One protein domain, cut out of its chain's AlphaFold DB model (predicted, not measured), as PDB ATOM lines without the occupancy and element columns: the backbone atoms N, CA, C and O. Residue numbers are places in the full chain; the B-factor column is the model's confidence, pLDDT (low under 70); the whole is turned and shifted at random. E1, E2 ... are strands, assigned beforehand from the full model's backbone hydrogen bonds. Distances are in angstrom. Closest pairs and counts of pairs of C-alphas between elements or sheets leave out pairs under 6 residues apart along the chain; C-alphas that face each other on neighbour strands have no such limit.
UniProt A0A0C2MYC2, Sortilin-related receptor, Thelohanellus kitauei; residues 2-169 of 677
ATOM      1  N   ASP A   2      32.149 -15.374  22.264       31.77
ATOM      2  CA  ASP A   2      32.254 -14.284  21.293       31.77
ATOM      3  C   ASP A   2      31.131 -14.418  20.256       31.77
ATOM      4  O   ASP A   2      31.084 -15.404  19.524       31.77
ATOM      5  N   ASN A   3      30.265 -13.401  20.238       37.84
ATOM      6  CA  ASN A   3      29.078 -13.181  19.404       37.84
ATOM      7  C   ASN A   3      27.926 -14.212  19.498       37.84
ATOM      8  O   ASN A   3      28.097 -15.412  19.306       37.84
ATOM      9  N   LEU A   4      26.743 -13.650  19.790       44.06
ATOM     10  CA  LEU A   4      25.374 -14.194  19.795       44.06
ATOM     11  C   LEU A   4      25.202 -15.637  19.293       44.06
ATOM     12  O   LEU A   4      25.348 -15.921  18.102       44.06
ATOM     13  N   LYS A   5      24.766 -16.520  20.200       46.59
ATOM     14  CA  LYS A   5      24.185 -17.826  19.841       46.59
ATOM     15  C   LYS A   5      22.652 -17.783  19.771       46.59
ATOM     16  O   LYS A   5      22.059 -18.727  19.262       46.59
ATOM     17  N   GLU A   6      22.036 -16.702  20.245       57.69
ATOM     18  CA  GLU A   6      20.594 -16.559  20.492       57.69
ATOM     19  C   GLU A   6      19.776 -16.068  19.273       57.69
ATOM     20  O   GLU A   6      18.901 -15.212  19.408       57.69
ATOM     21  N   ILE A   7      20.054 -16.583  18.067       62.03
ATOM     22  CA  ILE A   7      19.195 -16.358  16.886       62.03
ATOM     23  C   ILE A   7      18.687 -17.707  16.365       62.03
ATOM     24  O   ILE A   7      19.324 -18.336  15.514       62.03
ATOM     25  N   ASP A   8      17.543 -18.156  16.885       66.81
ATOM     26  CA  ASP A   8      16.878 -19.380  16.425       66.81
ATOM     27  C   ASP A   8      16.012 -19.110  15.179       66.81
ATOM     28  O   ASP A   8      15.399 -18.050  15.031       66.81
ATOM     29  N   ILE A   9      15.968 -20.090  14.271       72.56
ATOM     30  CA  ILE A   9      15.161 -20.067  13.047       72.56
ATOM     31  C   ILE A   9      14.347 -21.356  12.973       72.56
ATOM     32  O   ILE A   9      14.802 -22.385  12.459       72.56
ATOM     33  N   GLN A  10      13.104 -21.269  13.429       77.06
ATOM     34  CA  GLN A  10      12.118 -22.337  13.306       77.06
ATOM     35  C   GLN A  10      11.363 -22.203  11.977       77.06
ATOM     36  O   GLN A  10      11.393 -21.162  11.320       77.06
ATOM     37  N   TYR A  11      10.704 -23.272  11.534       77.19
ATOM     38  CA  TYR A  11       9.998 -23.297  10.251       77.19
ATOM     39  C   TYR A  11       8.611 -23.909  10.430       77.19
ATOM     40  O   TYR A  11       8.478 -25.001  10.977       77.19
ATOM     41  N   THR A  12       7.584 -23.237   9.913       75.56
ATOM     42  CA  THR A  12       6.238 -23.806   9.749       75.56
ATOM     43  C   THR A  12       5.976 -24.035   8.266       75.56
ATOM     44  O   THR A  12       6.353 -23.215   7.424       75.56
ATOM     45  N   GLU A  13       5.350 -25.156   7.920       76.81
ATOM     46  CA  GLU A  13       5.002 -25.451   6.530       76.81
ATOM     47  C   GLU A  13       3.680 -24.767   6.145       76.81
ATOM     48  O   GLU A  13       2.757 -24.645   6.949       76.81
ATOM     49  N   SER A  14       3.613 -24.267   4.913       70.00
ATOM     50  CA  SER A  14       2.464 -23.572   4.339       70.00
ATOM     51  C   SER A  14       2.269 -24.029   2.894       70.00
ATOM     52  O   SER A  14       3.186 -24.551   2.260       70.00
ATOM     53  N   LYS A  15       1.070 -23.814   2.346       66.94
ATOM     54  CA  LYS A  15       0.702 -24.247   0.986       66.94
ATOM     55  C   LYS A  15       1.661 -23.760  -0.105       66.94
ATOM     56  O   LYS A  15       1.844 -24.442  -1.105       66.94
ATOM     57  N   ASN A  16       2.268 -22.593   0.102       67.31
ATOM     58  CA  ASN A  16       3.091 -21.911  -0.895       67.31
ATOM     59  C   ASN A  16       4.606 -22.072  -0.626       67.31
ATOM     60  O   ASN A  16       5.408 -21.387  -1.257       67.31
ATOM     61  N   GLY A  17       5.004 -22.906   0.345       70.69
ATOM     62  CA  GLY A  17       6.390 -23.071   0.799       70.69
ATOM     63  C   GLY A  17       6.526 -22.996   2.324       70.69
ATOM     64  O   GLY A  17       5.543 -23.062   3.059       70.69
ATOM     65  N   ARG A  18       7.749 -22.840   2.833       74.88
ATOM     66  CA  ARG A  18       8.002 -22.715   4.277       74.88
ATOM     67  C   ARG A  18       7.934 -21.262   4.721       74.88
ATOM     68  O   ARG A  18       8.433 -20.385   4.021       74.88
ATOM     69  N   ILE A  19       7.373 -21.026   5.902       80.88
ATOM     70  CA  ILE A  19       7.466 -19.760   6.635       80.88
ATOM     71  C   ILE A  19       8.579 -19.932   7.677       80.88
ATOM     72  O   ILE A  19       8.392 -20.707   8.620       80.88
ATOM     73  N   PRO A  20       9.735 -19.259   7.536       80.50
ATOM     74  CA  PRO A  20      10.708 -19.164   8.613       80.50
ATOM     75  C   PRO A  20      10.195 -18.196   9.686       80.50
ATOM     76  O   PRO A  20       9.747 -17.088   9.375       80.50
ATOM     77  N   PHE A  21      10.301 -18.604  10.944       80.62
ATOM     78  CA  PHE A  21      10.099 -17.775  12.124       80.62
ATOM     79  C   PHE A  21      11.459 -17.553  12.777       80.62
ATOM     80  O   PHE A  21      12.175 -18.519  13.029       80.62
ATOM     81  N   ILE A  22      11.818 -16.297  13.032       79.62
ATOM     82  CA  ILE A  22      13.107 -15.924  13.623       79.62
ATOM     83  C   ILE A  22      12.858 -15.262  14.972       79.62
ATOM     84  O   ILE A  22      12.046 -14.341  15.049       79.62
ATOM     85  N   SER A  23      13.588 -15.682  15.999       77.25
ATOM     86  CA  SER A  23      13.778 -14.885  17.213       77.25
ATOM     87  C   SER A  23      15.211 -14.357  17.250       77.25
ATOM     88  O   SER A  23      16.132 -15.013  16.772       77.25
ATOM     89  N   TYR A  24      15.380 -13.150  17.789       74.19
ATOM     90  CA  TYR A  24      16.675 -12.498  18.039       74.19
ATOM     91  C   TYR A  24      16.933 -12.316  19.550       74.19
ATOM     92  O   TYR A  24      17.797 -11.537  19.956       74.19
ATOM     93  N   ASP A  25      16.108 -12.969  20.364       67.81
ATOM     94  CA  ASP A  25      15.921 -12.782  21.799       67.81
ATOM     95  C   ASP A  25      15.511 -14.113  22.460       67.81
ATOM     96  O   ASP A  25      14.599 -14.159  23.280       67.81
ATOM     97  N   ASP A  26      16.162 -15.204  22.043       65.31
ATOM     98  CA  ASP A  26      16.044 -16.576  22.574       65.31
ATOM     99  C   ASP A  26      14.606 -17.093  22.796       65.31
ATOM    100  O   ASP A  26      14.255 -17.712  23.797       65.31
ATOM    101  N   GLY A  27      13.740 -16.822  21.821       66.38
ATOM    102  CA  GLY A  27      12.369 -17.320  21.758       66.38
ATOM    103  C   GLY A  27      11.303 -16.422  22.389       66.38
ATOM    104  O   GLY A  27      10.132 -16.809  22.371       66.38
ATOM    105  N   ASN A  28      11.659 -15.235  22.892       62.72
ATOM    106  CA  ASN A  28      10.696 -14.284  23.461       62.72
ATOM    107  C   ASN A  28       9.804 -13.626  22.387       62.72
ATOM    108  O   ASN A  28       8.582 -13.576  22.553       62.72
ATOM    109  N   LEU A  29      10.378 -13.154  21.273       70.19
ATOM    110  CA  LEU A  29       9.642 -12.590  20.139       70.19
ATOM    111  C   LEU A  29       9.932 -13.356  18.846       70.19
ATOM    112  O   LEU A  29      11.056 -13.400  18.354       70.19
ATOM    113  N   TRP A  30       8.873 -13.893  18.240       75.81
ATOM    114  CA  TRP A  30       8.942 -14.627  16.977       75.81
ATOM    115  C   TRP A  30       8.458 -13.778  15.804       75.81
ATOM    116  O   TRP A  30       7.273 -13.466  15.683       75.81
ATOM    117  N   ILE A  31       9.380 -13.442  14.904       79.25
ATOM    118  CA  ILE A  31       9.113 -12.705  13.670       79.25
ATOM    119  C   ILE A  31       8.877 -13.713  12.539       79.25
ATOM    120  O   ILE A  31       9.800 -14.406  12.110       79.25
ATOM    121  N   ALA A  32       7.642 -13.788  12.039       79.69
ATOM    122  CA  ALA A  32       7.325 -14.513  10.808       79.69
ATOM    123  C   ALA A  32       7.920 -13.787   9.589       79.69
ATOM    124  O   ALA A  32       7.793 -12.570   9.461       79.69
ATOM    125  N   THR A  33       8.538 -14.533   8.673       78.62
ATOM    126  CA  THR A  33       9.223 -13.978   7.492       78.62
ATOM    127  C   THR A  33       8.623 -14.482   6.173       78.62
ATOM    128  O   THR A  33       7.697 -15.294   6.164       78.62
ATOM    129  N   THR A  34       9.094 -13.967   5.030       76.38
ATOM    130  CA  THR A  34       8.512 -14.302   3.717       76.38
ATOM    131  C   THR A  34       8.612 -15.784   3.379       76.38
ATOM    132  O   THR A  34       9.651 -16.409   3.592       76.38
ATOM    133  N   ILE A  35       7.562 -16.308   2.740       76.75
ATOM    134  CA  ILE A  35       7.502 -17.699   2.289       76.75
ATOM    135  C   ILE A  35       8.653 -18.007   1.318       76.75
ATOM    136  O   ILE A  35       8.888 -17.278   0.346       76.75
ATOM    137  N   THR A  36       9.358 -19.107   1.574       72.69
ATOM    138  CA  THR A  36      10.510 -19.560   0.790       72.69
ATOM    139  C   THR A  36      10.565 -21.088   0.684       72.69
ATOM    140  O   THR A  36      10.086 -21.811   1.559       72.69
ATOM    141  N   ASN A  37      11.111 -21.594  -0.420       73.81
ATOM    142  CA  ASN A  37      11.351 -23.022  -0.672       73.81
ATOM    143  C   ASN A  37      12.805 -23.433  -0.334       73.81
ATOM    144  O   ASN A  37      13.051 -24.614  -0.074       73.81
ATOM    145  N   SER A  38      13.755 -22.488  -0.233       74.94
ATOM    146  CA  SER A  38      15.091 -22.753   0.322       74.94
ATOM    147  C   SER A  38      15.122 -22.670   1.853       74.94
ATOM    148  O   SER A  38      14.179 -22.234   2.512       74.94
ATOM    149  N   ARG A  39      16.255 -23.056   2.454       77.12
ATOM    150  CA  ARG A  39      16.590 -22.599   3.814       77.12
ATOM    151  C   ARG A  39      16.880 -21.100   3.792       77.12
ATOM    152  O   ARG A  39      17.357 -20.589   2.775       77.12
ATOM    153  N   LEU A  40      16.646 -20.428   4.913       84.81
ATOM    154  CA  LEU A  40      17.137 -19.073   5.118       84.81
ATOM    155  C   LEU A  40      18.626 -19.118   5.493       84.81
ATOM    156  O   LEU A  40      19.035 -19.902   6.349       84.81
ATOM    157  N   VAL A  41      19.436 -18.298   4.830       86.12
ATOM    158  CA  VAL A  41      20.871 -18.155   5.076       86.12
ATOM    159  C   VAL A  41      21.106 -16.843   5.800       86.12
ATOM    160  O   VAL A  41      20.697 -15.781   5.337       86.12
ATOM    161  N   MET A  42      21.800 -16.925   6.929       84.06
ATOM    162  CA  MET A  42      22.212 -15.770   7.711       84.06
ATOM    163  C   MET A  42      23.670 -15.434   7.394       84.06
ATOM    164  O   MET A  42      24.566 -16.267   7.557       84.06
ATOM    165  N   LEU A  43      23.916 -14.204   6.952       82.19
ATOM    166  CA  LEU A  43      25.254 -13.639   6.841       82.19
ATOM    167  C   LEU A  43      25.444 -12.658   7.998       82.19
ATOM    168  O   LEU A  43      24.581 -11.816   8.246       82.19
ATOM    169  N   LYS A  44      26.594 -12.768   8.673       70.75
ATOM    170  CA  LYS A  44      27.056 -11.826   9.699       70.75
ATOM    171  C   LYS A  44      26.006 -11.514  10.776       70.75
ATOM    172  O   LYS A  44      25.379 -10.460  10.761       70.75
ATOM    173  N   ASP A  45      25.884 -12.435  11.725       65.62
ATOM    174  CA  ASP A  45      25.323 -12.188  13.058       65.62
ATOM    175  C   ASP A  45      23.918 -11.541  12.998       65.62
ATOM    176  O   ASP A  45      23.600 -10.570  13.681       65.62
ATOM    177  N   GLY A  46      23.085 -12.065  12.089       67.88
ATOM    178  CA  GLY A  46      21.697 -11.648  11.882       67.88
ATOM    179  C   GLY A  46      21.464 -10.459  10.940       67.88
ATOM    180  O   GLY A  46      20.304 -10.166  10.655       67.88
ATOM    181  N   MET A  47      22.518  -9.785  10.456       74.25
ATOM    182  CA  MET A  47      22.409  -8.510   9.722       74.25
ATOM    183  C   MET A  47      21.892  -8.641   8.290       74.25
ATOM    184  O   MET A  47      21.188  -7.750   7.821       74.25
ATOM    185  N   VAL A  48      22.239  -9.723   7.586       84.12
ATOM    186  CA  VAL A  48      21.667 -10.025   6.268       84.12
ATOM    187  C   VAL A  48      21.046 -11.411   6.303       84.12
ATOM    188  O   VAL A  48      21.721 -12.408   6.568       84.12
ATOM    189  N   LEU A  49      19.758 -11.466   5.995       87.00
ATOM    190  CA  LEU A  49      19.026 -12.698   5.748       87.00
ATOM    191  C   LEU A  49      18.862 -12.844   4.235       87.00
ATOM    192  O   LEU A  49      18.435 -11.900   3.573       87.00
ATOM    193  N   VAL A  50      19.165 -14.010   3.670       88.69
ATOM    194  CA  VAL A  50      18.929 -14.288   2.246       88.69
ATOM    195  C   VAL A  50      18.408 -15.705   2.043       88.69
ATOM    196  O   VAL A  50      18.908 -16.669   2.613       88.69
ATOM    197  N   SER A  51      17.382 -15.837   1.214       87.81
ATOM    198  CA  SER A  51      16.878 -17.111   0.704       87.81
ATOM    199  C   SER A  51      16.726 -17.013  -0.811       87.81
ATOM    200  O   SER A  51      16.694 -15.911  -1.360       87.81
ATOM    201  N   SER A  52      16.632 -18.147  -1.497       84.19
ATOM    202  CA  SER A  52      16.384 -18.180  -2.938       84.19
ATOM    203  C   SER A  52      15.105 -18.939  -3.229       84.19
ATOM    204  O   SER A  52      14.876 -19.995  -2.646       84.19
ATOM    205  N   HIS A  53      14.292 -18.415  -4.146       75.25
ATOM    206  CA  HIS A  53      13.203 -19.184  -4.725       75.25
ATOM    207  C   HIS A  53      13.766 -20.134  -5.782       75.25
ATOM    208  O   HIS A  53      14.136 -19.703  -6.874       75.25
ATOM    209  N   THR A  54      13.814 -21.432  -5.462       69.75
ATOM    210  CA  THR A  54      14.384 -22.489  -6.326       69.75
ATOM    211  C   THR A  54      13.706 -22.615  -7.686       69.75
ATOM    212  O   THR A  54      14.281 -23.199  -8.605       69.75
ATOM    213  N   ASP A  55      12.496 -22.066  -7.795       66.31
ATOM    214  CA  ASP A  55      11.572 -22.290  -8.902       66.31
ATOM    215  C   ASP A  55      11.434 -21.037  -9.792       66.31
ATOM    216  O   ASP A  55      11.232 -21.158 -10.998       66.31
ATOM    217  N   THR A  56      11.617 -19.828  -9.235       67.50
ATOM    218  CA  THR A  56      11.615 -18.555  -9.992       67.50
ATOM    219  C   THR A  56      13.022 -18.037 -10.315       67.50
ATOM    220  O   THR A  56      13.188 -17.252 -11.254       67.50
ATOM    221  N   ASN A  57      14.042 -18.518  -9.589       71.69
ATOM    222  CA  ASN A  57      15.441 -18.061  -9.610       71.69
ATOM    223  C   ASN A  57      15.627 -16.599  -9.162       71.69
ATOM    224  O   ASN A  57      16.553 -15.892  -9.571       71.69
ATOM    225  N   GLU A  58      14.735 -16.172  -8.275       82.25
ATOM    226  CA  GLU A  58      14.833 -14.939  -7.505       82.25
ATOM    227  C   GLU A  58      15.514 -15.218  -6.153       82.25
ATOM    228  O   GLU A  58      15.523 -16.348  -5.650       82.25
ATOM    229  N   ILE A  59      16.059 -14.180  -5.524       86.62
ATOM    230  CA  ILE A  59      16.351 -14.172  -4.087       86.62
ATOM    231  C   ILE A  59      15.336 -13.304  -3.353       86.62
ATOM    232  O   ILE A  59      14.953 -12.252  -3.851       86.62
ATOM    233  N   ASN A  60      14.937 -13.730  -2.155       87.31
ATOM    234  CA  ASN A  60      14.304 -12.859  -1.169       87.31
ATOM    235  C   ASN A  60      15.358 -12.573  -0.093       87.31
ATOM    236  O   ASN A  60      15.831 -13.509   0.563       87.31
ATOM    237  N   TYR A  61      15.727 -11.308   0.087       88.94
ATOM    238  CA  TYR A  61      16.706 -10.873   1.076       88.94
ATOM    239  C   TYR A  61      16.171  -9.756   1.970       88.94
ATOM    240  O   TYR A  61      15.279  -8.992   1.605       88.94
ATOM    241  N   ASN A  62      16.734  -9.661   3.166       87.38
ATOM    242  CA  ASN A  62      16.384  -8.672   4.170       87.38
ATOM    243  C   ASN A  62      17.653  -8.174   4.870       87.38
ATOM    244  O   ASN A  62      18.609  -8.926   5.067       87.38
ATOM    245  N   VAL A  63      17.639  -6.890   5.224       84.25
ATOM    246  CA  VAL A  63      18.754  -6.163   5.850       84.25
ATOM    247  C   VAL A  63      18.304  -5.339   7.070       84.25
ATOM    248  O   VAL A  63      18.998  -4.411   7.473       84.25
ATOM    249  N   ASP A  64      17.133  -5.655   7.648       77.94
ATOM    250  CA  ASP A  64      16.515  -4.933   8.781       77.94
ATOM    251  C   ASP A  64      16.106  -5.849   9.961       77.94
ATOM    252  O   ASP A  64      15.209  -5.527  10.745       77.94
ATOM    253  N   LYS A  65      16.788  -6.995  10.117       75.50
ATOM    254  CA  LYS A  65      16.467  -8.065  11.091       75.50
ATOM    255  C   LYS A  65      15.042  -8.630  10.931       75.50
ATOM    256  O   LYS A  65      14.354  -8.923  11.905       75.50
ATOM    257  N   GLY A  66      14.573  -8.741   9.691       68.69
ATOM    258  CA  GLY A  66      13.279  -9.320   9.323       68.69
ATOM    259  C   GLY A  66      12.047  -8.463   9.631       68.69
ATOM    260  O   GLY A  66      10.944  -8.932   9.357       68.69
ATOM    261  N   LYS A  67      12.195  -7.249  10.185       66.44
ATOM    262  CA  LYS A  67      11.080  -6.477  10.760       66.44
ATOM    263  C   LYS A  67      10.114  -5.890   9.732       66.44
ATOM    264  O   LYS A  67       8.912  -5.975   9.957       66.44
ATOM    265  N   ASN A  68      10.610  -5.258   8.663       59.09
ATOM    266  CA  ASN A  68       9.764  -4.421   7.795       59.09
ATOM    267  C   ASN A  68       9.886  -4.736   6.299       59.09
ATOM    268  O   ASN A  68       8.879  -4.709   5.594       59.09
ATOM    269  N   THR A  69      11.094  -5.004   5.795       72.06
ATOM    270  CA  THR A  69      11.369  -4.905   4.352       72.06
ATOM    271  C   THR A  69      12.064  -6.149   3.813       72.06
ATOM    272  O   THR A  69      13.256  -6.367   4.029       72.06
ATOM    273  N   TRP A  70      11.322  -6.974   3.077       83.00
ATOM    274  CA  TRP A  70      11.890  -8.063   2.284       83.00
ATOM    275  C   TRP A  70      11.984  -7.630   0.828       83.00
ATOM    276  O   TRP A  70      10.971  -7.376   0.179       83.00
ATOM    277  N   PHE A  71      13.211  -7.539   0.330       85.94
ATOM    278  CA  PHE A  71      13.504  -7.240  -1.060       85.94
ATOM    279  C   PHE A  71      13.539  -8.544  -1.844       85.94
ATOM    280  O   PHE A  71      14.154  -9.523  -1.414       85.94
ATOM    281  N   ARG A  72      12.899  -8.548  -3.007       85.88
ATOM    282  CA  ARG A  72      13.141  -9.562  -4.025       85.88
ATOM    283  C   ARG A  72      14.307  -9.098  -4.911       85.88
ATOM    284  O   ARG A  72      14.740  -7.948  -4.812       85.88
ATOM    285  N   SER A  73      14.897 -10.016  -5.676       84.62
ATOM    286  CA  SER A  73      15.656  -9.679  -6.882       84.62
ATOM    287  C   SER A  73      15.860 -10.883  -7.793       84.62
ATOM    288  O   SER A  73      16.151 -11.985  -7.319       84.62
ATOM    289  N   LYS A  74      15.735 -10.687  -9.109       83.62
ATOM    290  CA  LYS A  74      15.959 -11.729 -10.122       83.62
ATOM    291  C   LYS A  74      17.431 -11.756 -10.542       83.62
ATOM    292  O   LYS A  74      17.896 -10.859 -11.236       83.62
ATOM    293  N   LEU A  75      18.156 -12.809 -10.158       76.38
ATOM    294  CA  LEU A  75      19.608 -12.902 -10.379       76.38
ATOM    295  C   LEU A  75      20.011 -13.318 -11.801       76.38
ATOM    296  O   LEU A  75      21.140 -13.063 -12.212       76.38
ATOM    297  N   PHE A  76      19.122 -13.989 -12.539       76.00
ATOM    298  CA  PHE A  76      19.444 -14.571 -13.842       76.00
ATOM    299  C   PHE A  76      18.296 -14.426 -14.841       76.00
ATOM    300  O   PHE A  76      17.155 -14.794 -14.556       76.00
ATOM    301  N   GLU A  77      18.619 -14.003 -16.062       74.31
ATOM    302  CA  GLU A  77      17.684 -14.020 -17.193       74.31
ATOM    303  C   GLU A  77      17.335 -15.462 -17.601       74.31
ATOM    304  O   GLU A  77      16.162 -15.806 -17.733       74.31
ATOM    305  N   ASN A  78      18.354 -16.326 -17.696       72.88
ATOM    306  CA  ASN A  78      18.276 -17.698 -18.218       72.88
ATOM    307  C   ASN A  78      17.654 -18.743 -17.261       72.88
ATOM    308  O   ASN A  78      17.694 -19.931 -17.570       72.88
ATOM    309  N   GLN A  79      17.153 -18.331 -16.090       75.25
ATOM    310  CA  GLN A  79      16.528 -19.201 -15.071       75.25
ATOM    311  C   GLN A  79      17.257 -20.553 -14.796       75.25
ATOM    312  O   GLN A  79      16.639 -21.620 -14.854       75.25
ATOM    313  N   PRO A  80      18.572 -20.548 -14.481       80.56
ATOM    314  CA  PRO A  80      19.324 -21.762 -14.168       80.56
ATOM    315  C   PRO A  80      18.923 -22.299 -12.790       80.56
ATOM    316  O   PRO A  80      18.974 -21.575 -11.800       80.56
ATOM    317  N   ARG A  81      18.580 -23.588 -12.704       82.94
ATOM    318  CA  ARG A  81      18.040 -24.211 -11.484       82.94
ATOM    319  C   ARG A  81      18.991 -24.046 -10.295       82.94
ATOM    320  O   ARG A  81      20.097 -24.592 -10.318       82.94
ATOM    321  N   VAL A  82      18.542 -23.385  -9.228       82.75
ATOM    322  CA  VAL A  82      19.295 -23.307  -7.964       82.75
ATOM    323  C   VAL A  82      19.410 -24.690  -7.314       82.75
ATOM    324  O   VAL A  82      18.435 -25.433  -7.207       82.75
ATOM    325  N   LEU A  83      20.623 -25.035  -6.874       83.69
ATOM    326  CA  LEU A  83      20.928 -26.267  -6.138       83.69
ATOM    327  C   LEU A  83      21.287 -26.001  -4.672       83.69
ATOM    328  O   LEU A  83      20.994 -26.825  -3.807       83.69
ATOM    329  N   TYR A  84      21.941 -24.871  -4.389       85.75
ATOM    330  CA  TYR A  84      22.395 -24.510  -3.048       85.75
ATOM    331  C   TYR A  84      22.529 -22.995  -2.897       85.75
ATOM    332  O   TYR A  84      23.031 -22.324  -3.798       85.75
ATOM    333  N   ILE A  85      22.155 -22.487  -1.723       86.06
ATOM    334  CA  ILE A  85      22.527 -21.162  -1.227       86.06
ATOM    335  C   ILE A  85      23.112 -21.319   0.183       86.06
ATOM    336  O   ILE A  85      22.614 -22.115   0.982       86.06
ATOM    337  N   GLY A  86      24.178 -20.581   0.491       85.94
ATOM    338  CA  GLY A  86      24.852 -20.632   1.789       85.94
ATOM    339  C   GLY A  86      25.821 -19.473   2.001       85.94
ATOM    340  O   GLY A  86      25.994 -18.625   1.131       85.94
ATOM    341  N   ARG A  87      26.467 -19.424   3.168       86.69
ATOM    342  CA  ARG A  87      27.508 -18.429   3.463       86.69
ATOM    343  C   ARG A  87      28.830 -18.836   2.811       86.69
ATOM    344  O   ARG A  87      29.253 -19.982   2.958       86.69
ATOM    345  N   LEU A  88      29.505 -17.901   2.143       83.25
ATOM    346  CA  LEU A  88      30.854 -18.128   1.622       83.25
ATOM    347  C   LEU A  88      31.871 -18.104   2.791       83.25
ATOM    348  O   LEU A  88      31.910 -17.112   3.522       83.25
ATOM    349  N   PRO A  89      32.674 -19.164   3.029       75.75
ATOM    350  CA  PRO A  89      33.619 -19.192   4.148       75.75
ATOM    351  C   PRO A  89      34.695 -18.104   4.042       75.75
ATOM    352  O   PRO A  89      35.179 -17.806   2.954       75.75
ATOM    353  N   GLY A  90      35.080 -17.527   5.181       74.25
ATOM    354  CA  GLY A  90      36.003 -16.386   5.254       74.25
ATOM    355  C   GLY A  90      35.323 -15.031   5.036       74.25
ATOM    356  O   GLY A  90      35.683 -14.067   5.707       74.25
ATOM    357  N   GLU A  91      34.289 -14.969   4.195       77.94
ATOM    358  CA  GLU A  91      33.529 -13.742   3.963       77.94
ATOM    359  C   GLU A  91      32.454 -13.476   5.031       77.94
ATOM    360  O   GLU A  91      31.944 -14.367   5.732       77.94
ATOM    361  N   VAL A  92      32.104 -12.193   5.163       75.00
ATOM    362  CA  VAL A  92      31.080 -11.718   6.109       75.00
ATOM    363  C   VAL A  92      29.807 -11.240   5.415       75.00
ATOM    364  O   VAL A  92      28.730 -11.538   5.915       75.00
ATOM    365  N   SER A  93      29.902 -10.557   4.271       79.88
ATOM    366  CA  SER A  93      28.754 -10.009   3.526       79.88
ATOM    367  C   SER A  93      28.351 -10.836   2.304       79.88
ATOM    368  O   SER A  93      27.466 -10.410   1.570       79.88
ATOM    369  N   THR A  94      28.966 -12.001   2.081       87.12
ATOM    370  CA  THR A  94      28.868 -12.716   0.798       87.12
ATOM    371  C   THR A  94      28.168 -14.068   0.925       87.12
ATOM    372  O   THR A  94      28.614 -14.955   1.663       87.12
ATOM    373  N   ALA A  95      27.094 -14.256   0.156       88.62
ATOM    374  CA  ALA A  95      26.474 -15.560  -0.055       88.62
ATOM    375  C   ALA A  95      27.096 -16.270  -1.267       88.62
ATOM    376  O   ALA A  95      27.388 -15.656  -2.294       88.62
ATOM    377  N   LEU A  96      27.261 -17.585  -1.147       89.69
ATOM    378  CA  LEU A  96      27.566 -18.486  -2.249       89.69
ATOM    379  C   LEU A  96      26.257 -19.071  -2.781       89.69
ATOM    380  O   LEU A  96      25.505 -19.692  -2.027       89.69
ATOM    381  N   LEU A  97      26.025 -18.919  -4.082       88.50
ATOM    382  CA  LEU A  97      24.942 -19.561  -4.816       88.50
ATOM    383  C   LEU A  97      25.534 -20.570  -5.807       88.50
ATOM    384  O   LEU A  97      26.496 -20.265  -6.513       88.50
ATOM    385  N   ILE A  98      24.953 -21.769  -5.864       88.75
ATOM    386  CA  ILE A  98      25.304 -22.803  -6.842       88.75
ATOM    387  C   ILE A  98      24.056 -23.110  -7.663       88.75
ATOM    388  O   ILE A  98      23.032 -23.525  -7.109       88.75
ATOM    389  N   THR A  99      24.145 -22.922  -8.976       87.75
ATOM    390  CA  THR A  99      23.055 -23.184  -9.926       87.75
ATOM    391  C   THR A  99      23.499 -24.160 -11.014       87.75
ATOM    392  O   THR A  99      24.684 -24.479 -11.148       87.75
ATOM    393  N   LYS A 100      22.537 -24.682 -11.777       85.75
ATOM    394  CA  LYS A 100      22.776 -25.582 -12.904       85.75
ATOM    395  C   LYS A 100      22.126 -25.047 -14.174       85.75
ATOM    396  O   LYS A 100      20.917 -24.816 -14.206       85.75
ATOM    397  N   ASP A 101      22.919 -24.924 -15.236       81.25
ATOM    398  CA  ASP A 101      22.416 -24.637 -16.579       81.25
ATOM    399  C   ASP A 101      21.590 -25.838 -17.074       81.25
ATOM    400  O   ASP A 101      22.104 -26.952 -17.236       81.25
ATOM    401  N   VAL A 102      20.291 -25.603 -17.287       70.00
ATOM    402  CA  VAL A 102      19.303 -26.618 -17.686       70.00
ATOM    403  C   VAL A 102      19.613 -27.181 -19.083       70.00
ATOM    404  O   VAL A 102      19.360 -28.356 -19.332       70.00
ATOM    405  N   GLY A 103      20.207 -26.380 -19.976       70.75
ATOM    406  CA  GLY A 103      20.542 -26.782 -21.344       70.75
ATOM    407  C   GLY A 103      21.958 -27.339 -21.518       70.75
ATOM    408  O   GLY A 103      22.184 -28.127 -22.433       70.75
ATOM    409  N   LYS A 104      22.920 -26.952 -20.666       75.06
ATOM    410  CA  LYS A 104      24.348 -27.309 -20.837       75.06
ATOM    411  C   LYS A 104      24.901 -28.304 -19.817       75.06
ATOM    412  O   LYS A 104      26.073 -28.654 -19.903       75.06
ATOM    413  N   ASN A 105      24.105 -28.731 -18.833       76.56
ATOM    414  CA  ASN A 105      24.507 -29.643 -17.750       76.56
ATOM    415  C   ASN A 105      25.641 -29.113 -16.829       76.56
ATOM    416  O   ASN A 105      26.023 -29.807 -15.887       76.56
ATOM    417  N   LYS A 106      26.141 -27.887 -17.055       82.06
ATOM    418  CA  LYS A 106      27.210 -27.234 -16.278       82.06
ATOM    419  C   LYS A 106      26.701 -26.691 -14.940       82.06
ATOM    420  O   LYS A 106      25.564 -26.223 -14.841       82.06
ATOM    421  N   LEU A 107      27.571 -26.720 -13.932       87.25
ATOM    422  CA  LEU A 107      27.379 -26.029 -12.655       87.25
ATOM    423  C   LEU A 107      27.971 -24.620 -12.728       87.25
ATOM    424  O   LEU A 107      29.053 -24.433 -13.281       87.25
ATOM    425  N   ILE A 108      27.273 -23.648 -12.148       85.94
ATOM    426  CA  ILE A 108      27.702 -22.251 -12.057       85.94
ATOM    427  C   ILE A 108      27.809 -21.885 -10.575       85.94
ATOM    428  O   ILE A 108      26.914 -22.187  -9.784       85.94
ATOM    429  N   PHE A 109      28.917 -21.242 -10.208       88.69
ATOM    430  CA  PHE A 109      29.190 -20.755  -8.859       88.69
ATOM    431  C   PHE A 109      29.186 -19.223  -8.888       88.69
ATOM    432  O   PHE A 109      30.064 -18.598  -9.487       88.69
ATOM    433  N   SER A 110      28.189 -18.620  -8.246       87.56
ATOM    434  CA  SER A 110      27.997 -17.169  -8.199       87.56
ATOM    435  C   SER A 110      28.183 -16.671  -6.770       87.56
ATOM    436  O   SER A 110      27.627 -17.243  -5.829       87.56
ATOM    437  N   SER A 111      28.943 -15.590  -6.596       89.19
ATOM    438  CA  SER A 111      29.047 -14.889  -5.312       89.19
ATOM    439  C   SER A 111      28.161 -13.648  -5.321       89.19
ATOM    440  O   SER A 111      28.304 -12.791  -6.195       89.19
ATOM    441  N   ILE A 112      27.271 -13.566  -4.334       89.06
ATOM    442  CA  ILE A 112      26.359 -12.445  -4.107       89.06
ATOM    443  C   ILE A 112      26.917 -11.637  -2.936       89.06
ATOM    444  O   ILE A 112      26.890 -12.126  -1.803       89.06
ATOM    445  N   ASP A 113      27.444 -10.438  -3.189       88.19
ATOM    446  CA  ASP A 113      28.038  -9.596  -2.144       88.19
ATOM    447  C   ASP A 113      27.121  -8.430  -1.749       88.19
ATOM    448  O   ASP A 113      26.801  -7.541  -2.540       88.19
ATOM    449  N   PHE A 114      26.738  -8.414  -0.474       87.25
ATOM    450  CA  PHE A 114      25.896  -7.384   0.126       87.25
ATOM    451  C   PHE A 114      26.704  -6.166   0.623       87.25
ATOM    452  O   PHE A 114      26.116  -5.211   1.138       87.25
ATOM    453  N   SER A 115      28.036  -6.138   0.452       82.38
ATOM    454  CA  SER A 115      28.908  -5.036   0.895       82.38
ATOM    455  C   SER A 115      28.507  -3.666   0.339       82.38
ATOM    456  O   SER A 115      28.641  -2.667   1.039       82.38
ATOM    457  N   LYS A 116      27.953  -3.601  -0.882       82.44
ATOM    458  CA  LYS A 116      27.475  -2.344  -1.490       82.44
ATOM    459  C   LYS A 116      26.191  -1.803  -0.853       82.44
ATOM    460  O   LYS A 116      25.936  -0.602  -0.925       82.44
ATOM    461  N   ILE A 117      25.396  -2.670  -0.226       83.00
ATOM    462  CA  ILE A 117      24.148  -2.311   0.465       83.00
ATOM    463  C   ILE A 117      24.460  -1.833   1.896       83.00
ATOM    464  O   ILE A 117      23.843  -0.885   2.390       83.00
ATOM    465  N   LEU A 118      25.465  -2.435   2.542       81.06
ATOM    466  CA  LEU A 118      25.942  -2.067   3.877       81.06
ATOM    467  C   LEU A 118      26.908  -0.868   3.803       81.06
ATOM    468  O   LEU A 118      28.049  -0.989   3.368       81.06
ATOM    469  N   LYS A 119      26.472   0.311   4.261       73.31
ATOM    470  CA  LYS A 119      27.117   1.621   4.026       73.31
ATOM    471  C   LYS A 119      28.356   1.876   4.904       73.31
ATOM    472  O   LYS A 119      28.425   2.865   5.636       73.31
ATOM    473  N   GLY A 120      29.350   0.994   4.812       78.25
ATOM    474  CA  GLY A 120      30.566   1.016   5.626       78.25
ATOM    475  C   GLY A 120      30.329   0.555   7.066       78.25
ATOM    476  O   GLY A 120      29.296  -0.026   7.387       78.25
ATOM    477  N   GLU A 121      31.304   0.782   7.945       83.31
ATOM    478  CA  GLU A 121      31.270   0.300   9.333       83.31
ATOM    479  C   GLU A 121      30.245   1.038  10.210       83.31
ATOM    480  O   GLU A 121      30.123   2.267  10.159       83.31
ATOM    481  N   CYS A 122      29.539   0.293  11.064       84.56
ATOM    482  CA  CYS A 122      28.558   0.851  11.990       84.56
ATOM    483  C   CYS A 122      29.215   1.756  13.046       84.56
ATOM    484  O   CYS A 122      29.981   1.299  13.901       84.56
ATOM    485  N   LYS A 123      28.861   3.046  13.048       87.38
ATOM    486  CA  LYS A 123      29.302   4.027  14.057       87.38
ATOM    487  C   LYS A 123      28.522   3.831  15.357       87.38
ATOM    488  O   LYS A 123      27.351   3.480  15.316       87.38
ATOM    489  N   THR A 124      29.107   4.144  16.518       83.50
ATOM    490  CA  THR A 124      28.480   3.904  17.844       83.50
ATOM    491  C   THR A 124      27.047   4.446  17.983       83.50
ATOM    492  O   THR A 124      26.220   3.792  18.601       83.50
ATOM    493  N   ARG A 125      26.708   5.576  17.342       86.00
ATOM    494  CA  ARG A 125      25.342   6.145  17.325       86.00
ATOM    495  C   ARG A 125      24.283   5.326  16.556       86.00
ATOM    496  O   ARG A 125      23.120   5.708  16.556       86.00
ATOM    497  N   GLN A 126      24.698   4.286  15.833       86.06
ATOM    498  CA  GLN A 126      23.863   3.420  14.989       86.06
ATOM    499  C   GLN A 126      23.540   2.079  15.663       86.06
ATOM    500  O   GLN A 126      22.911   1.227  15.045       86.06
ATOM    501  N   TYR A 127      23.965   1.895  16.916       86.25
ATOM    502  CA  TYR A 127      23.588   0.764  17.757       86.25
ATOM    503  C   TYR A 127      22.423   1.169  18.670       86.25
ATOM    504  O   TYR A 127      22.287   2.330  19.066       86.25
ATOM    505  N   GLU A 128      21.582   0.200  18.996       85.69
ATOM    506  CA  GLU A 128      20.681   0.194  20.142       85.69
ATOM    507  C   GLU A 128      21.312  -0.658  21.245       85.69
ATOM    508  O   GLU A 128      21.838  -1.740  20.971       85.69
ATOM    509  N   SER A 129      21.260  -0.159  22.481       83.69
ATOM    510  CA  SER A 129      21.538  -0.963  23.669       83.69
ATOM    511  C   SER A 129      20.215  -1.429  24.260       83.69
ATOM    512  O   SER A 129      19.311  -0.614  24.450       83.69
ATOM    513  N   TRP A 130      20.110  -2.717  24.552       76.25
ATOM    514  CA  TRP A 130      18.948  -3.354  25.160       76.25
ATOM    515  C   TRP A 130      19.407  -4.374  26.204       76.25
ATOM    516  O   TRP A 130      20.549  -4.834  26.174       76.25
ATOM    517  N   ARG A 131      18.530  -4.703  27.152       72.94
ATOM    518  CA  ARG A 131      18.778  -5.759  28.136       72.94
ATOM    519  C   ARG A 131      18.216  -7.066  27.624       72.94
ATOM    520  O   ARG A 131      17.059  -7.109  27.212       72.94
ATOM    521  N   PHE A 132      19.039  -8.104  27.657       64.62
ATOM    522  CA  PHE A 132      18.585  -9.459  27.405       64.62
ATOM    523  C   PHE A 132      17.742  -9.931  28.599       64.62
ATOM    524  O   PHE A 132      18.199  -9.865  29.740       64.62
ATOM    525  N   PHE A 133      16.516 -10.375  28.325       60.09
ATOM    526  CA  PHE A 133      15.568 -10.886  29.312       60.09
ATOM    527  C   PHE A 133      15.050 -12.248  28.844       60.09
ATOM    528  O   PHE A 133      14.590 -12.360  27.708       60.09
ATOM    529  N   ALA A 134      15.022 -13.239  29.735       47.16
ATOM    530  CA  ALA A 134      14.015 -14.291  29.646       47.16
ATOM    531  C   ALA A 134      12.649 -13.697  30.047       47.16
ATOM    532  O   ALA A 134      12.589 -12.701  30.774       47.16
ATOM    533  N   SER A 135      11.546 -14.259  29.549       37.72
ATOM    534  CA  SER A 135      10.228 -13.610  29.574       37.72
ATOM    535  C   SER A 135       9.761 -13.176  30.975       37.72
ATOM    536  O   SER A 135       9.316 -14.006  31.766       37.72
ATOM    537  N   GLY A 136       9.765 -11.862  31.236       45.28
ATOM    538  CA  GLY A 136       9.142 -11.242  32.413       45.28
ATOM    539  C   GLY A 136      10.036 -11.148  33.652       45.28
ATOM    540  O   GLY A 136       9.799 -11.847  34.624       45.28
ATOM    541  N   GLU A 137      11.032 -10.254  33.628       47.38
ATOM    542  CA  GLU A 137      11.911  -9.876  34.763       47.38
ATOM    543  C   GLU A 137      12.791 -10.994  35.373       47.38
ATOM    544  O   GLU A 137      13.725 -10.692  36.118       47.38
ATOM    545  N   TYR A 138      12.595 -12.261  34.999       51.34
ATOM    546  CA  TYR A 138      13.418 -13.386  35.446       51.34
ATOM    547  C   TYR A 138      14.862 -13.304  34.931       51.34
ATOM    548  O   TYR A 138      15.132 -13.303  33.727       51.34
ATOM    549  N   CYS A 139      15.814 -13.289  35.866       55.38
ATOM    550  CA  CYS A 139      17.238 -13.266  35.557       55.38
ATOM    551  C   CYS A 139      17.804 -14.678  35.357       55.38
ATOM    552  O   CYS A 139      18.347 -15.305  36.272       55.38
ATOM    553  N   GLU A 140      17.687 -15.186  34.136       48.59
ATOM    554  CA  GLU A 140      18.230 -16.493  33.783       48.59
ATOM    555  C   GLU A 140      19.770 -16.517  33.876       48.59
ATOM    556  O   GLU A 140      20.458 -15.544  33.567       48.59
ATOM    557  N   SER A 141      20.340 -17.627  34.356       53.22
ATOM    558  CA  SER A 141      21.793 -17.785  34.570       53.22
ATOM    559  C   SER A 141      22.471 -16.682  35.420       53.22
ATOM    560  O   SER A 141      23.671 -16.430  35.275       53.22
ATOM    561  N   TYR A 142      21.724 -16.070  36.350       60.72
ATOM    562  CA  TYR A 142      22.196 -15.132  37.390       60.72
ATOM    563  C   TYR A 142      22.781 -13.793  36.893       60.72
ATOM    564  O   TYR A 142      23.271 -12.992  37.702       60.72
ATOM    565  N   ARG A 143      22.746 -13.525  35.581       63.81
ATOM    566  CA  ARG A 143      23.290 -12.303  34.971       63.81
ATOM    567  C   ARG A 143      22.345 -11.715  33.932       63.81
ATOM    568  O   ARG A 143      21.999 -12.377  32.962       63.81
ATOM    569  N   ILE A 144      22.048 -10.427  34.076       68.69
ATOM    570  CA  ILE A 144      21.500  -9.613  32.988       68.69
ATOM    571  C   ILE A 144      22.663  -9.216  32.081       68.69
ATOM    572  O   ILE A 144      23.687  -8.721  32.558       68.69
ATOM    573  N   PHE A 145      22.503  -9.395  30.772       71.81
ATOM    574  CA  PHE A 145      23.463  -8.924  29.776       71.81
ATOM    575  C   PHE A 145      22.958  -7.623  29.141       71.81
ATOM    576  O   PHE A 145      21.853  -7.575  28.598       71.81
ATOM    577  N   ASP A 146      23.780  -6.570  29.191       77.88
ATOM    578  CA  ASP A 146      23.547  -5.338  28.430       77.88
ATOM    579  C   ASP A 146      24.133  -5.534  27.021       77.88
ATOM    580  O   ASP A 146      25.357  -5.593  26.834       77.88
ATOM    581  N   VAL A 147      23.252  -5.655  26.027       78.12
ATOM    582  CA  VAL A 147      23.579  -6.030  24.647       78.12
ATOM    583  C   VAL A 147      23.510  -4.811  23.725       78.12
ATOM    584  O   VAL A 147      22.520  -4.086  23.703       78.12
ATOM    585  N   SER A 148      24.545  -4.596  22.912       84.31
ATOM    586  CA  SER A 148      24.539  -3.679  21.770       84.31
ATOM    587  C   SER A 148      24.306  -4.445  20.477       84.31
ATOM    588  O   SER A 148      25.050  -5.366  20.139       84.31
ATOM    589  N   THR A 149      23.342  -3.994  19.682       80.44
ATOM    590  CA  THR A 149      23.211  -4.427  18.283       80.44
ATOM    591  C   THR A 149      22.980  -3.213  17.385       80.44
ATOM    592  O   THR A 149      22.374  -2.245  17.839       80.44
ATOM    593  N   PRO A 150      23.438  -3.210  16.124       81.38
ATOM    594  CA  PRO A 150      23.034  -2.230  15.124       81.38
ATOM    595  C   PRO A 150      21.512  -2.139  15.036       81.38
ATOM    596  O   PRO A 150      20.826  -3.163  15.092       81.38
ATOM    597  N   LYS A 151      20.976  -0.926  14.908       82.75
ATOM    598  CA  LYS A 151      19.531  -0.720  14.776       82.75
ATOM    599  C   LYS A 151      19.039  -1.162  13.390       82.75
ATOM    600  O   LYS A 151      19.752  -0.898  12.420       82.75
ATOM    601  N   PRO A 152      17.832  -1.748  13.263       76.12
ATOM    602  CA  PRO A 152      17.249  -2.193  11.993       76.12
ATOM    603  C   PRO A 152      17.334  -1.187  10.836       76.12
ATOM    604  O   PRO A 152      17.589  -1.575   9.704       76.12
ATOM    605  N   GLU A 153      17.170   0.111  11.103       78.06
ATOM    606  CA  GLU A 153      17.197   1.165  10.083       78.06
ATOM    607  C   GLU A 153      18.612   1.586   9.626       78.06
ATOM    608  O   GLU A 153      18.760   2.492   8.800       78.06
ATOM    609  N   ASN A 154      19.672   0.962  10.154       80.12
ATOM    610  CA  ASN A 154      21.065   1.306   9.872       80.12
ATOM    611  C   ASN A 154      21.789   0.205   9.083       80.12
ATOM    612  O   ASN A 154      22.498  -0.621   9.649       80.12
ATOM    613  N   TYR A 155      21.699   0.265   7.752       81.00
ATOM    614  CA  TYR A 155      22.452  -0.611   6.845       81.00
ATOM    615  C   TYR A 155      23.962  -0.336   6.933       81.00
ATOM    616  O   TYR A 155      24.483   0.552   6.253       81.00
ATOM    617  N   CYS A 156      24.672  -1.070   7.788       80.50
ATOM    618  CA  CYS A 156      26.110  -0.933   8.012       80.50
ATOM    619  C   CYS A 156      26.751  -2.259   8.461       80.50
ATOM    620  O   CYS A 156      26.081  -3.214   8.843       80.50
ATOM    621  N   ILE A 157      28.078  -2.325   8.385       77.44
ATOM    622  CA  ILE A 157      28.883  -3.495   8.735       77.44
ATOM    623  C   ILE A 157      29.220  -3.430  10.229       77.44
ATOM    624  O   ILE A 157      30.022  -2.590  10.647       77.44
ATOM    625  N   ASP A 158      28.646  -4.326  11.035       77.06
ATOM    626  CA  ASP A 158      29.044  -4.486  12.441       77.06
ATOM    627  C   ASP A 158      30.514  -4.947  12.558       77.06
ATOM    628  O   ASP A 158      31.007  -5.707  11.722       77.06
ATOM    629  N   LYS A 159      31.230  -4.508  13.590       74.31
ATOM    630  CA  LYS A 159      32.578  -4.987  13.950       74.31
ATOM    631  C   LYS A 159      32.812  -5.026  15.468       74.31
ATOM    632  O   LYS A 159      33.961  -5.092  15.900       74.31
ATOM    633  N   LYS A 160      31.761  -4.942  16.288       72.94
ATOM    634  CA  LYS A 160      31.861  -4.953  17.752       72.94
ATOM    635  C   LYS A 160      31.503  -6.321  18.331       72.94
ATOM    636  O   LYS A 160      30.863  -7.139  17.680       72.94
ATOM    637  N   SER A 161      31.907  -6.539  19.583       71.44
ATOM    638  CA  SER A 161      31.243  -7.523  20.438       71.44
ATOM    639  C   SER A 161      29.864  -6.990  20.818       71.44
ATOM    640  O   SER A 161      29.718  -5.796  21.098       71.44
ATOM    641  N   HIS A 162      28.873  -7.876  20.855       75.06
ATOM    642  CA  HIS A 162      27.509  -7.524  21.234       75.06
ATOM    643  C   HIS A 162      27.336  -7.315  22.743       75.06
ATOM    644  O   HIS A 162      26.493  -6.523  23.144       75.06
ATOM    645  N   ILE A 163      28.138  -7.957  23.595       74.25
ATOM    646  CA  ILE A 163      28.027  -7.801  25.054       74.25
ATOM    647  C   ILE A 163      28.826  -6.564  25.487       74.25
ATOM    648  O   ILE A 163      30.051  -6.542  25.350       74.25
ATOM    649  N   ILE A 164      28.139  -5.541  26.010       77.69
ATOM    650  CA  ILE A 164      28.756  -4.303  26.529       77.69
ATOM    651  C   ILE A 164      29.116  -4.465  28.010       77.69
ATOM    652  O   ILE A 164      30.162  -3.997  28.458       77.69
ATOM    653  N   GLY A 165      28.240  -5.127  28.763       75.44
ATOM    654  CA  GLY A 165      28.367  -5.339  30.199       75.44
ATOM    655  C   GLY A 165      27.506  -6.506  30.670       75.44
ATOM    656  O   GLY A 165      26.705  -7.057  29.913       75.44
ATOM    657  N   ASN A 166      27.683  -6.888  31.931       73.69
ATOM    658  CA  ASN A 166      26.723  -7.726  32.633       73.69
ATOM    659  C   ASN A 166      26.514  -7.222  34.062       73.69
ATOM    660  O   ASN A 166      27.470  -6.852  34.743       73.69
ATOM    661  N   ASP A 167      25.257  -7.231  34.491       73.00
ATOM    662  CA  ASP A 167      24.845  -6.972  35.864       73.00
ATOM    663  C   ASP A 167      24.596  -8.318  36.549       73.00
ATOM    664  O   ASP A 167      23.884  -9.177  36.027       73.00
ATOM    665  N   VAL A 168      25.177  -8.510  37.735       70.69
ATOM    666  CA  VAL A 168      24.834  -9.650  38.600       70.69
ATOM    667  C   VAL A 168      23.511  -9.343  39.294       70.69
ATOM    668  O   VAL A 168      23.379  -8.290  39.926       70.69
ATOM    669  N   CYS A 169      22.550 -10.249  39.160       68.31
ATOM    670  CA  CYS A 169      21.181 -10.078  39.637       68.31
ATOM    671  C   CYS A 169      21.037 -10.290  41.142       68.31
ATOM    672  O   CYS A 169      21.925 -10.856  41.779       68.31
TER     673      CYS A 169
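Overview. This is residues 2 to 169 of the 677 residues of the protein "Sortilin-related receptor" of Thelohanellus kitauei (UniProt A0A0C2MYC2). Two small twisted sheets, E3 to E6 and E7 to E9, pack partly face to face as a sandwich at one end of a long body, and a separate three-stranded sheet, E10 to E12, makes the other end. A hairpin of E1 and E2 sits off to one side of the sandwich, and the long loop of residues 114 to 126 leads from the sandwich to the third sheet. The printed part has 168 residues, with no named helix and twelve named strands that follow each other from E1 to E12; the class is all strand, though only 71 residues are in named elements, under half. Each sheet is antiparallel, in the orders E3 - E4 - E5 - E6, E7 - E8 - E9, E10 - E11 - E12 and E1 - E2. By its radius of gyration of the C-alphas, 17.8 A, the whole is compact, yet its outline is elongated, 63 by 37 by 25 A.

Arrangement. The largest sheet holds E3, residues 41 to 43, E4, residues 48 to 53, E5, residues 58 to 62, and E6, residues 70 to 74, a meander in which each strand is the antiparallel neighbour of the one before. E3 and E6 are its edge strands, and it is only just strongly twisted, with C-alphas up to 4.0 A off its best plane. N 41 and O 50 of the hairpin E3 and E4 are 2.8 A apart, within hydrogen-bond range; so are N 51 and O 60 of E4 and E5 at 2.9 A, and N 61 and O 71 of E5 and E6 at 2.8 A. Facing it is a second meander, E7, residues 81 to 87, E8, residues 94 to 100, and E9, residues 107 to 113, strongly twisted, with N 86 and O 96 at 3.0 A and N 97 and O 110 at 2.9 A. In this sandwich, two sheets face to face, the facing parts are 9.2 A centre to centre and the strands of the two stand at 8 degrees. The closest C-alphas of E3 and E7 are those of Val 41 and Gly 86, 5.7 A apart, and those of E4 and E7 are Ser 52 and Ile 85, 7.0 A. E5 is apart from E7, E8 and E9. The third meander is E10, residues 127 to 131, E11, residues 143 to 150, and E12, residues 163 to 168, with N 128 and O 149 at 2.8 A and N 144 and O 167 at 3.0 A; its strands are apart from those of the sandwich. The hairpin of E1, residues 9 to 14, and E2, residues 17 to 22, has N 12 and O 19 at 3.0 A, and both its strands are apart from the other named strands. Residues 21 to 22 of E2 also pair, antiparallel, with residues 31 to 32.

Along the chain. E4 runs 16.6 A from first to last C-alpha, beginning at (21.667, -10.025, 6.268). E7, E8 and E9 measure 18.6, 19.8 and 19.5 A. E11, the longest strand by residues, measures 22.3 A. E1, 15.8 A, begins at C-alpha 9, (15.161, -20.067, 13.047), and E2 measures 16.1 A. E12, 14.0 A, ends at C-alpha 168, (24.834, -9.650, 38.600).

Size, cuts and confidence. The C-alphas of Gly 103 and Cys 169 are the two farthest apart, 63.2 A. The printed part has no cut. The links E2 to E3, E9 to E10, E10 to E11 and E11 to E12 are long. The mean pLDDT of the printed part is 75.6, and 35 residues are under 70, among them residues 2 to 8 and 132 to 144.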